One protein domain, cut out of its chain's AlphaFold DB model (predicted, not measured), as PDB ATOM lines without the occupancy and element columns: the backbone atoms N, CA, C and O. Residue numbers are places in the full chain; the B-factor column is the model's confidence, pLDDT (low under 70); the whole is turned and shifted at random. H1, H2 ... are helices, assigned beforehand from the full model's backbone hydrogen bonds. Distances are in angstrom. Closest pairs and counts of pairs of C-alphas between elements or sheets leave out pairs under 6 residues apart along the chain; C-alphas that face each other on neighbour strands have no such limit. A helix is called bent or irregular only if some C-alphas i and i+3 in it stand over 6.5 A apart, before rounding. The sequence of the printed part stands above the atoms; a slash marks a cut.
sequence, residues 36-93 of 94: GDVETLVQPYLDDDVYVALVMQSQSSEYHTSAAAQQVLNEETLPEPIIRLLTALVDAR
ATOM      1  N   GLY A  36      31.115  12.316  -6.526       79.81
ATOM      2  CA  GLY A  36      31.430  13.468  -5.680       79.81
ATOM      3  C   GLY A  36      32.876  13.944  -5.854       79.81
ATOM      4  O   GLY A  36      33.135  15.155  -5.886       79.81
ATOM      5  N   ASP A  37      33.807  13.010  -6.045       82.06
ATOM      6  CA  ASP A  37      35.202  13.320  -6.372       82.06
ATOM      7  C   ASP A  37      35.319  14.003  -7.742       82.06
ATOM      8  O   ASP A  37      36.004  15.020  -7.888       82.06
ATOM      9  N   VAL A  38      34.613  13.474  -8.747       81.31
ATOM     10  CA  VAL A  38      34.584  14.051 -10.098       81.31
ATOM     11  C   VAL A  38      33.943  15.435 -10.078       81.31
ATOM     12  O   VAL A  38      34.516  16.372 -10.628       81.31
ATOM     13  N   GLU A  39      32.808  15.583  -9.398       85.12
ATOM     14  CA  GLU A  39      32.065  16.829  -9.222       85.12
ATOM     15  C   GLU A  39      32.965  17.921  -8.651       85.12
ATOM     16  O   GLU A  39      33.074  18.996  -9.235       85.12
ATOM     17  N   THR A  40      33.685  17.618  -7.570       86.12
ATOM     18  CA  THR A  40      34.607  18.565  -6.927       86.12
ATOM     19  C   THR A  40      35.685  19.065  -7.894       86.12
ATOM     20  O   THR A  40      36.091  20.229  -7.831       86.12
ATOM     21  N   LEU A  41      36.156  18.202  -8.799       85.81
ATOM     22  CA  LEU A  41      37.185  18.545  -9.780       85.81
ATOM     23  C   LEU A  41      36.638  19.380 -10.941       85.81
ATOM     24  O   LEU A  41      37.320  20.300 -11.395       85.81
ATOM     25  N   VAL A  42      35.441  19.060 -11.437       87.44
ATOM     26  CA  VAL A  42      34.884  19.692 -12.643       87.44
ATOM     27  C   VAL A  42      34.069  20.945 -12.343       87.44
ATOM     28  O   VAL A  42      34.046  21.839 -13.180       87.44
ATOM     29  N   GLN A  43      33.450  21.049 -11.161       88.88
ATOM     30  CA  GLN A  43      32.512  22.117 -10.795       88.88
ATOM     31  C   GLN A  43      32.998  23.540 -11.128       88.88
ATOM     32  O   GLN A  43      32.193  24.310 -11.644       88.88
ATOM     33  N   PRO A  44      34.275  23.924 -10.913       90.12
ATOM     34  CA  PRO A  44      34.743  25.273 -11.246       90.12
ATOM     35  C   PRO A  44      34.707  25.624 -12.742       90.12
ATOM     36  O   PRO A  44      34.888  26.790 -13.090       90.12
ATOM     37  N   TYR A  45      34.543  24.624 -13.610       89.00
ATOM     38  CA  TYR A  45      34.587  24.742 -15.069       89.00
ATOM     39  C   TYR A  45      33.223  24.528 -15.729       89.00
ATOM     40  O   TYR A  45      33.123  24.667 -16.944       89.00
ATOM     41  N   LEU A  46      32.200  24.161 -14.954       87.38
ATOM     42  CA  LEU A  46      30.862  23.905 -15.470       87.38
ATOM     43  C   LEU A  46      30.007  25.162 -15.391       87.38
ATOM     44  O   LEU A  46      30.017  25.864 -14.378       87.38
ATOM     45  N   ASP A  47      29.197  25.384 -16.421       89.38
ATOM     46  CA  ASP A  47      28.064  26.294 -16.316       89.38
ATOM     47  C   ASP A  47      27.044  25.761 -15.297       89.38
ATOM     48  O   ASP A  47      26.839  24.549 -15.166       89.38
ATOM     49  N   ASP A  48      26.357  26.672 -14.599       87.56
ATOM     50  CA  ASP A  48      25.393  26.332 -13.541       87.56
ATOM     51  C   ASP A  48      24.311  25.350 -14.026       87.56
ATOM     52  O   ASP A  48      23.920  24.438 -13.295       87.56
ATOM     53  N   ASP A  49      23.856  25.489 -15.274       87.50
ATOM     54  CA  ASP A  49      22.847  24.606 -15.872       87.50
ATOM     55  C   ASP A  49      23.374  23.173 -16.059       87.50
ATOM     56  O   ASP A  49      22.660  22.202 -15.786       87.50
ATOM     57  N   VAL A  50      24.633  23.033 -16.484       85.50
ATOM     58  CA  VAL A  50      25.305  21.736 -16.663       85.50
ATOM     59  C   VAL A  50      25.542  21.094 -15.302       85.50
ATOM     60  O   VAL A  50      25.204  19.927 -15.098       85.50
ATOM     61  N   TYR A  51      26.032  21.874 -14.339       88.38
ATOM     62  CA  TYR A  51      26.222  21.423 -12.965       88.38
ATOM     63  C   TYR A  51      24.912  20.913 -12.341       88.38
ATOM     64  O   TYR A  51      24.860  19.790 -11.831       88.38
ATOM     65  N   VAL A  52      23.822  21.680 -12.444       87.94
ATOM     66  CA  VAL A  52      22.505  21.271 -11.929       87.94
ATOM     67  C   VAL A  52      21.999  20.008 -12.623       87.94
ATOM     68  O   VAL A  52      21.479  19.115 -11.948       87.94
ATOM     69  N   ALA A  53      22.154  19.894 -13.945       85.12
ATOM     70  CA  ALA A  53      21.747  18.698 -14.679       85.12
ATOM     71  C   ALA A  53      22.472  17.442 -14.170       85.12
ATOM     72  O   ALA A  53      21.831  16.407 -13.968       85.12
ATOM     73  N   LEU A  54      23.772  17.543 -13.892       85.19
ATOM     74  CA  LEU A  54      24.586  16.435 -13.391       85.19
ATOM     75  C   LEU A  54      24.226  16.052 -11.947       85.19
ATOM     76  O   LEU A  54      24.080  14.866 -11.651       85.19
ATOM     77  N   VAL A  55      23.981  17.036 -11.074       85.19
ATOM     78  CA  VAL A  55      23.500  16.802  -9.696       85.19
ATOM     79  C   VAL A  55      22.116  16.143  -9.677       85.19
ATOM     80  O   VAL A  55      21.808  15.333  -8.803       85.19
ATOM     81  N   MET A  56      21.246  16.475 -10.631       84.94
ATOM     82  CA  MET A  56      19.947  15.808 -10.761       84.94
ATOM     83  C   MET A  56      20.098  14.397 -11.335       84.94
ATOM     84  O   MET A  56      19.383  13.484 -10.921       84.94
ATOM     85  N   GLN A  57      21.043  14.198 -12.254       81.38
ATOM     86  CA  GLN A  57      21.337  12.888 -12.825       81.38
ATOM     87  C   GLN A  57      21.901  11.920 -11.776       81.38
ATOM     88  O   GLN A  57      21.489  10.761 -11.762       81.38
ATOM     89  N   SER A  58      22.777  12.389 -10.877       80.44
ATOM     90  CA  SER A  58      23.412  11.572  -9.827       80.44
ATOM     91  C   SER A  58      22.431  10.984  -8.807       80.44
ATOM     92  O   SER A  58      22.736   9.999  -8.142       80.44
ATOM     93  N   GLN A  59      21.218  11.532  -8.725       82.69
ATOM     94  CA  GLN A  59      20.138  11.027  -7.872       82.69
ATOM     95  C   GLN A  59      19.325   9.890  -8.519       82.69
ATOM     96  O   GLN A  59      18.414   9.345  -7.893       82.69
ATOM     97  N   SER A  60      19.622   9.527  -9.770       82.94
ATOM     98  CA  SER A  60      18.978   8.414 -10.474       82.94
ATOM     99  C   SER A  60      19.542   7.056 -10.041       82.94
ATOM    100  O   SER A  60      20.745   6.909  -9.852       82.94
ATOM    101  N   SER A  61      18.695   6.022  -9.970       76.19
ATOM    102  CA  SER A  61      19.148   4.638  -9.739       76.19
ATOM    103  C   SER A  61      19.968   4.064 -10.898       76.19
ATOM    104  O   SER A  61      20.716   3.115 -10.699       76.19
ATOM    105  N   GLU A  62      19.824   4.641 -12.093       78.25
ATOM    106  CA  GLU A  62      20.535   4.253 -13.320       78.25
ATOM    107  C   GLU A  62      21.722   5.185 -13.604       78.25
ATOM    108  O   GLU A  62      22.129   5.376 -14.752       78.25
ATOM    109  N   TYR A  63      22.208   5.878 -12.575       75.50
ATOM    110  CA  TYR A  63      23.308   6.807 -12.729       75.50
ATOM    111  C   TYR A  63      24.634   6.074 -12.971       75.50
ATOM    112  O   TYR A  63      24.969   5.112 -12.281       75.50
ATOM    113  N   HIS A  64      25.404   6.588 -13.928       81.38
ATOM    114  CA  HIS A  64      26.740   6.118 -14.269       81.38
ATOM    115  C   HIS A  64      27.685   7.317 -14.346       81.38
ATOM    116  O   HIS A  64      27.408   8.274 -15.078       81.38
ATOM    117  N   THR A  65      28.809   7.255 -13.632       83.19
ATOM    118  CA  THR A  65      29.845   8.301 -13.620       83.19
ATOM    119  C   THR A  65      30.335   8.624 -15.041       83.19
ATOM    120  O   THR A  65      30.663   9.769 -15.343       83.19
ATOM    121  N   SER A  66      30.282   7.658 -15.954       86.38
ATOM    122  CA  SER A  66      30.754   7.746 -17.344       86.38
ATOM    123  C   SER A  66      29.803   8.578 -18.164       86.38
ATOM    124  O   SER A  66      30.236   9.382 -18.983       86.38
ATOM    125  N   ALA A  67      28.500   8.423 -17.929       84.25
ATOM    126  CA  ALA A  67      27.485   9.218 -18.597       84.25
ATOM    127  C   ALA A  67      27.618  10.699 -18.219       84.25
ATOM    128  O   ALA A  67      27.493  11.570 -19.082       84.25
ATOM    129  N   ALA A  68      27.925  10.978 -16.954       83.69
ATOM    130  CA  ALA A  68      28.191  12.326 -16.475       83.69
ATOM    131  C   ALA A  68      29.521  12.874 -17.011       83.69
ATOM    132  O   ALA A  68      29.562  13.978 -17.555       83.69
ATOM    133  N   ALA A  69      30.592  12.079 -16.963       88.38
ATOM    134  CA  ALA A  69      31.886  12.447 -17.527       88.38
ATOM    135  C   ALA A  69      31.790  12.759 -19.029       88.38
ATOM    136  O   ALA A  69      32.400  13.713 -19.509       88.38
ATOM    137  N   GLN A  70      30.965  12.015 -19.765       88.94
ATOM    138  CA  GLN A  70      30.732  12.239 -21.188       88.94
ATOM    139  C   GLN A  70      29.962  13.531 -21.484       88.94
ATOM    140  O   GLN A  70      30.182  14.132 -22.536       88.94
ATOM    141  N   GLN A  71      29.084  13.978 -20.580       85.75
ATOM    142  CA  GLN A  71      28.444  15.290 -20.703       85.75
ATOM    143  C   GLN A  71      29.462  16.411 -20.495       85.75
ATOM    144  O   GLN A  71      29.539  17.308 -21.332       85.75
ATOM    145  N   VAL A  72      30.290  16.296 -19.452       88.12
ATOM    146  CA  VAL A  72      31.303  17.296 -19.091       88.12
ATOM    147  C   VAL A  72      32.406  17.425 -20.145       88.12
ATOM    148  O   VAL A  72      32.878  18.524 -20.395       88.12
ATOM    149  N   LEU A  73      32.803  16.346 -20.825       88.50
ATOM    150  CA  LEU A  73      33.862  16.390 -21.850       88.50
ATOM    151  C   LEU A  73      33.595  17.358 -23.020       88.50
ATOM    152  O   LEU A  73      34.519  17.637 -23.782       88.50
ATOM    153  N   ASN A  74      32.368  17.862 -23.181       80.94
ATOM    154  CA  ASN A  74      32.036  18.844 -24.215       80.94
ATOM    155  C   ASN A  74      32.318  20.298 -23.792       80.94
ATOM    156  O   ASN A  74      32.157  21.198 -24.614       80.94
ATOM    157  N   GLU A  75      32.742  20.532 -22.548       81.69
ATOM    158  CA  GLU A  75      33.046  21.866 -22.028       81.69
ATOM    159  C   GLU A  75      34.402  22.386 -22.538       81.69
ATOM    160  O   GLU A  75      35.437  21.726 -22.422       81.69
ATOM    161  N   GLU A  76      34.422  23.610 -23.079       72.81
ATOM    162  CA  GLU A  76      35.594  24.173 -23.776       72.81
ATOM    163  C   GLU A  76      36.768  24.544 -22.848       72.81
ATOM    164  O   GLU A  76      37.885  24.768 -23.318       72.81
ATOM    165  N   THR A  77      36.539  24.639 -21.535       84.88
ATOM    166  CA  THR A  77      37.496  25.246 -20.587       84.88
ATOM    167  C   THR A  77      38.189  24.254 -19.656       84.88
ATOM    168  O   THR A  77      38.906  24.661 -18.736       84.88
ATOM    169  N   LEU A  78      38.027  22.952 -19.898       87.50
ATOM    170  CA  LEU A  78      38.579  21.928 -19.022       87.50
ATOM    171  C   LEU A  78      40.114  21.858 -19.102       87.50
ATOM    172  O   LEU A  78      40.689  21.743 -20.187       87.50
ATOM    173  N   PRO A  79      40.811  21.850 -17.956       89.19
ATOM    174  CA  PRO A  79      42.231  21.545 -17.908       89.19
ATOM    175  C   PRO A  79      42.537  20.130 -18.408       89.19
ATOM    176  O   PRO A  79      41.850  19.166 -18.071       89.19
ATOM    177  N   GLU A  80      43.664  19.981 -19.098       88.94
ATOM    178  CA  GLU A  80      44.133  18.705 -19.653       88.94
ATOM    179  C   GLU A  80      44.161  17.517 -18.654       88.94
ATOM    180  O   GLU A  80      43.821  16.396 -19.040       88.94
ATOM    181  N   PRO A  81      44.533  17.684 -17.365       86.94
ATOM    182  CA  PRO A  81      44.447  16.588 -16.393       86.94
ATOM    183  C   PRO A  81      43.013  16.114 -16.126       86.94
ATOM    184  O   PRO A  81      42.795  14.921 -15.927       86.94
ATOM    185  N   ILE A  82      42.041  17.031 -16.148       89.25
ATOM    186  CA  ILE A  82      40.620  16.727 -15.942       89.25
ATOM    187  C   ILE A  82      40.067  16.005 -17.173       89.25
ATOM    188  O   ILE A  82      39.432  14.967 -17.024       89.25
ATOM    189  N   ILE A  83      40.399  16.464 -18.383       90.75
ATOM    190  CA  ILE A  83      40.023  15.783 -19.636       90.75
ATOM    191  C   ILE A  83      40.516  14.330 -19.637       90.75
ATOM    192  O   ILE A  83      39.763  13.412 -19.972       90.75
ATOM    193  N   ARG A  84      41.766  14.096 -19.216       89.31
ATOM    194  CA  ARG A  84      42.336  12.744 -19.122       89.31
ATOM    195  C   ARG A  84      41.615  11.859 -18.107       89.31
ATOM    196  O   ARG A  84      41.372  10.695 -18.412       89.31
ATOM    197  N   LEU A  85      41.257  12.399 -16.940       87.81
ATOM    198  CA  LEU A  85      40.470  11.679 -15.933       87.81
ATOM    199  C   LEU A  85      39.083  11.300 -16.474       87.81
ATOM    200  O   LEU A  85      38.703  10.134 -16.424       87.81
ATOM    201  N   LEU A  86      38.352  12.266 -17.035       89.06
ATOM    202  CA  LEU A  86      37.003  12.055 -17.563       89.06
ATOM    203  C   LEU A  86      36.991  11.053 -18.720       89.06
ATOM    204  O   LEU A  86      36.128  10.182 -18.777       89.06
ATOM    205  N   THR A  87      37.984  11.130 -19.607       90.25
ATOM    206  CA  THR A  87      38.154  10.165 -20.702       90.25
ATOM    207  C   THR A  87      38.389   8.755 -20.161       90.25
ATOM    208  O   THR A  87      37.780   7.803 -20.641       90.25
ATOM    209  N   ALA A  88      39.219   8.611 -19.124       87.94
ATOM    210  CA  ALA A  88      39.475   7.317 -18.502       87.94
ATOM    211  C   ALA A  88      38.224   6.730 -17.815       87.94
ATOM    212  O   ALA A  88      38.003   5.525 -17.907       87.94
ATOM    213  N   LEU A  89      37.375   7.563 -17.199       87.06
ATOM    214  CA  LEU A  89      36.084   7.137 -16.635       87.06
ATOM    215  C   LEU A  89      35.127   6.626 -17.725       87.06
ATOM    216  O   LEU A  89      34.567   5.537 -17.600       87.06
ATOM    217  N   VAL A  90      35.007   7.362 -18.837       88.94
ATOM    218  CA  VAL A  90      34.196   6.950 -19.997       88.94
ATOM    219  C   VAL A  90      34.692   5.627 -20.586       88.94
ATOM    220  O   VAL A  90      33.891   4.716 -20.814       88.94
ATOM    221  N   ASP A  91      36.002   5.491 -20.797       89.38
ATOM    222  CA  ASP A  91      36.612   4.278 -21.353       89.38
ATOM    223  C   ASP A  91      36.413   3.061 -20.435       89.38
ATOM    224  O   ASP A  91      36.149   1.952 -20.912       89.38
ATOM    225  N   ALA A  92      36.497   3.272 -19.118       85.25
ATOM    226  CA  ALA A  92      36.286   2.237 -18.111       85.25
ATOM    227  C   ALA A  92      34.803   1.867 -17.914       85.25
ATOM    228  O   ALA A  92      34.518   0.822 -17.325       85.25
ATOM    229  N   ARG A  93      33.863   2.671 -18.439       84.38
ATOM    230  CA  ARG A  93      32.403   2.518 -18.257       84.38
ATOM    231  C   ARG A  93      31.978   2.467 -16.785       84.38
ATOM    232  O   ARG A  93      31.017   1.777 -16.437       84.38
TER     233      ARG A  93
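AT A GLANCE: This is residues 36 to 93 of the 94 residues of an uncharacterized protein of Alteromonas aestuariivivens (UniProt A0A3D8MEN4). H2, H3 and H4 zigzag in one layer with H3 in the middle, and H1 lies over one side of it. The printed part has 58 residues with four named helices, H1 to H4 along the chain, and no named strand: all helix. It is compact, with a radius of gyration of the C-alphas of 10.5 A, spanning 30 by 27 by 18 A.

HOW THE PARTS SIT: H1, residues 36 to 45, is close to but not clearly touching H2, residues 48 to 57; their closest C-alphas, Gln 43 and Tyr 51, are 6.7 A apart. H2 and H3, residues 65 to 72, form a hairpin and only just touch, with 3 pairs of C-alphas within 8 A, the closest being Leu 54 and Ala 68 at 6.3 A. H3 and H4, residues 80 to 92, form a hairpin at a steep tilt of 42 degrees, closest at C-alphas Ser 66 and Val 90, 4.4 A. Every O i to N i+4 pair is within hydrogen-bond range in H2, H3 and H4; in H1, 4 of 6.

IN THESE COORDINATES: H1 begins at C-alpha 36 (31.430, 13.468, -5.680) and is irregular: C-alphas 41 and 44 are 7.3 A apart. H4, 18.3 A from first to last C-alpha, ends at C-alpha 92 (36.286, 2.237, -18.111).

THE WHOLE: The printed part has no cut and no long link; no printed residue is under 70 in pLDDT.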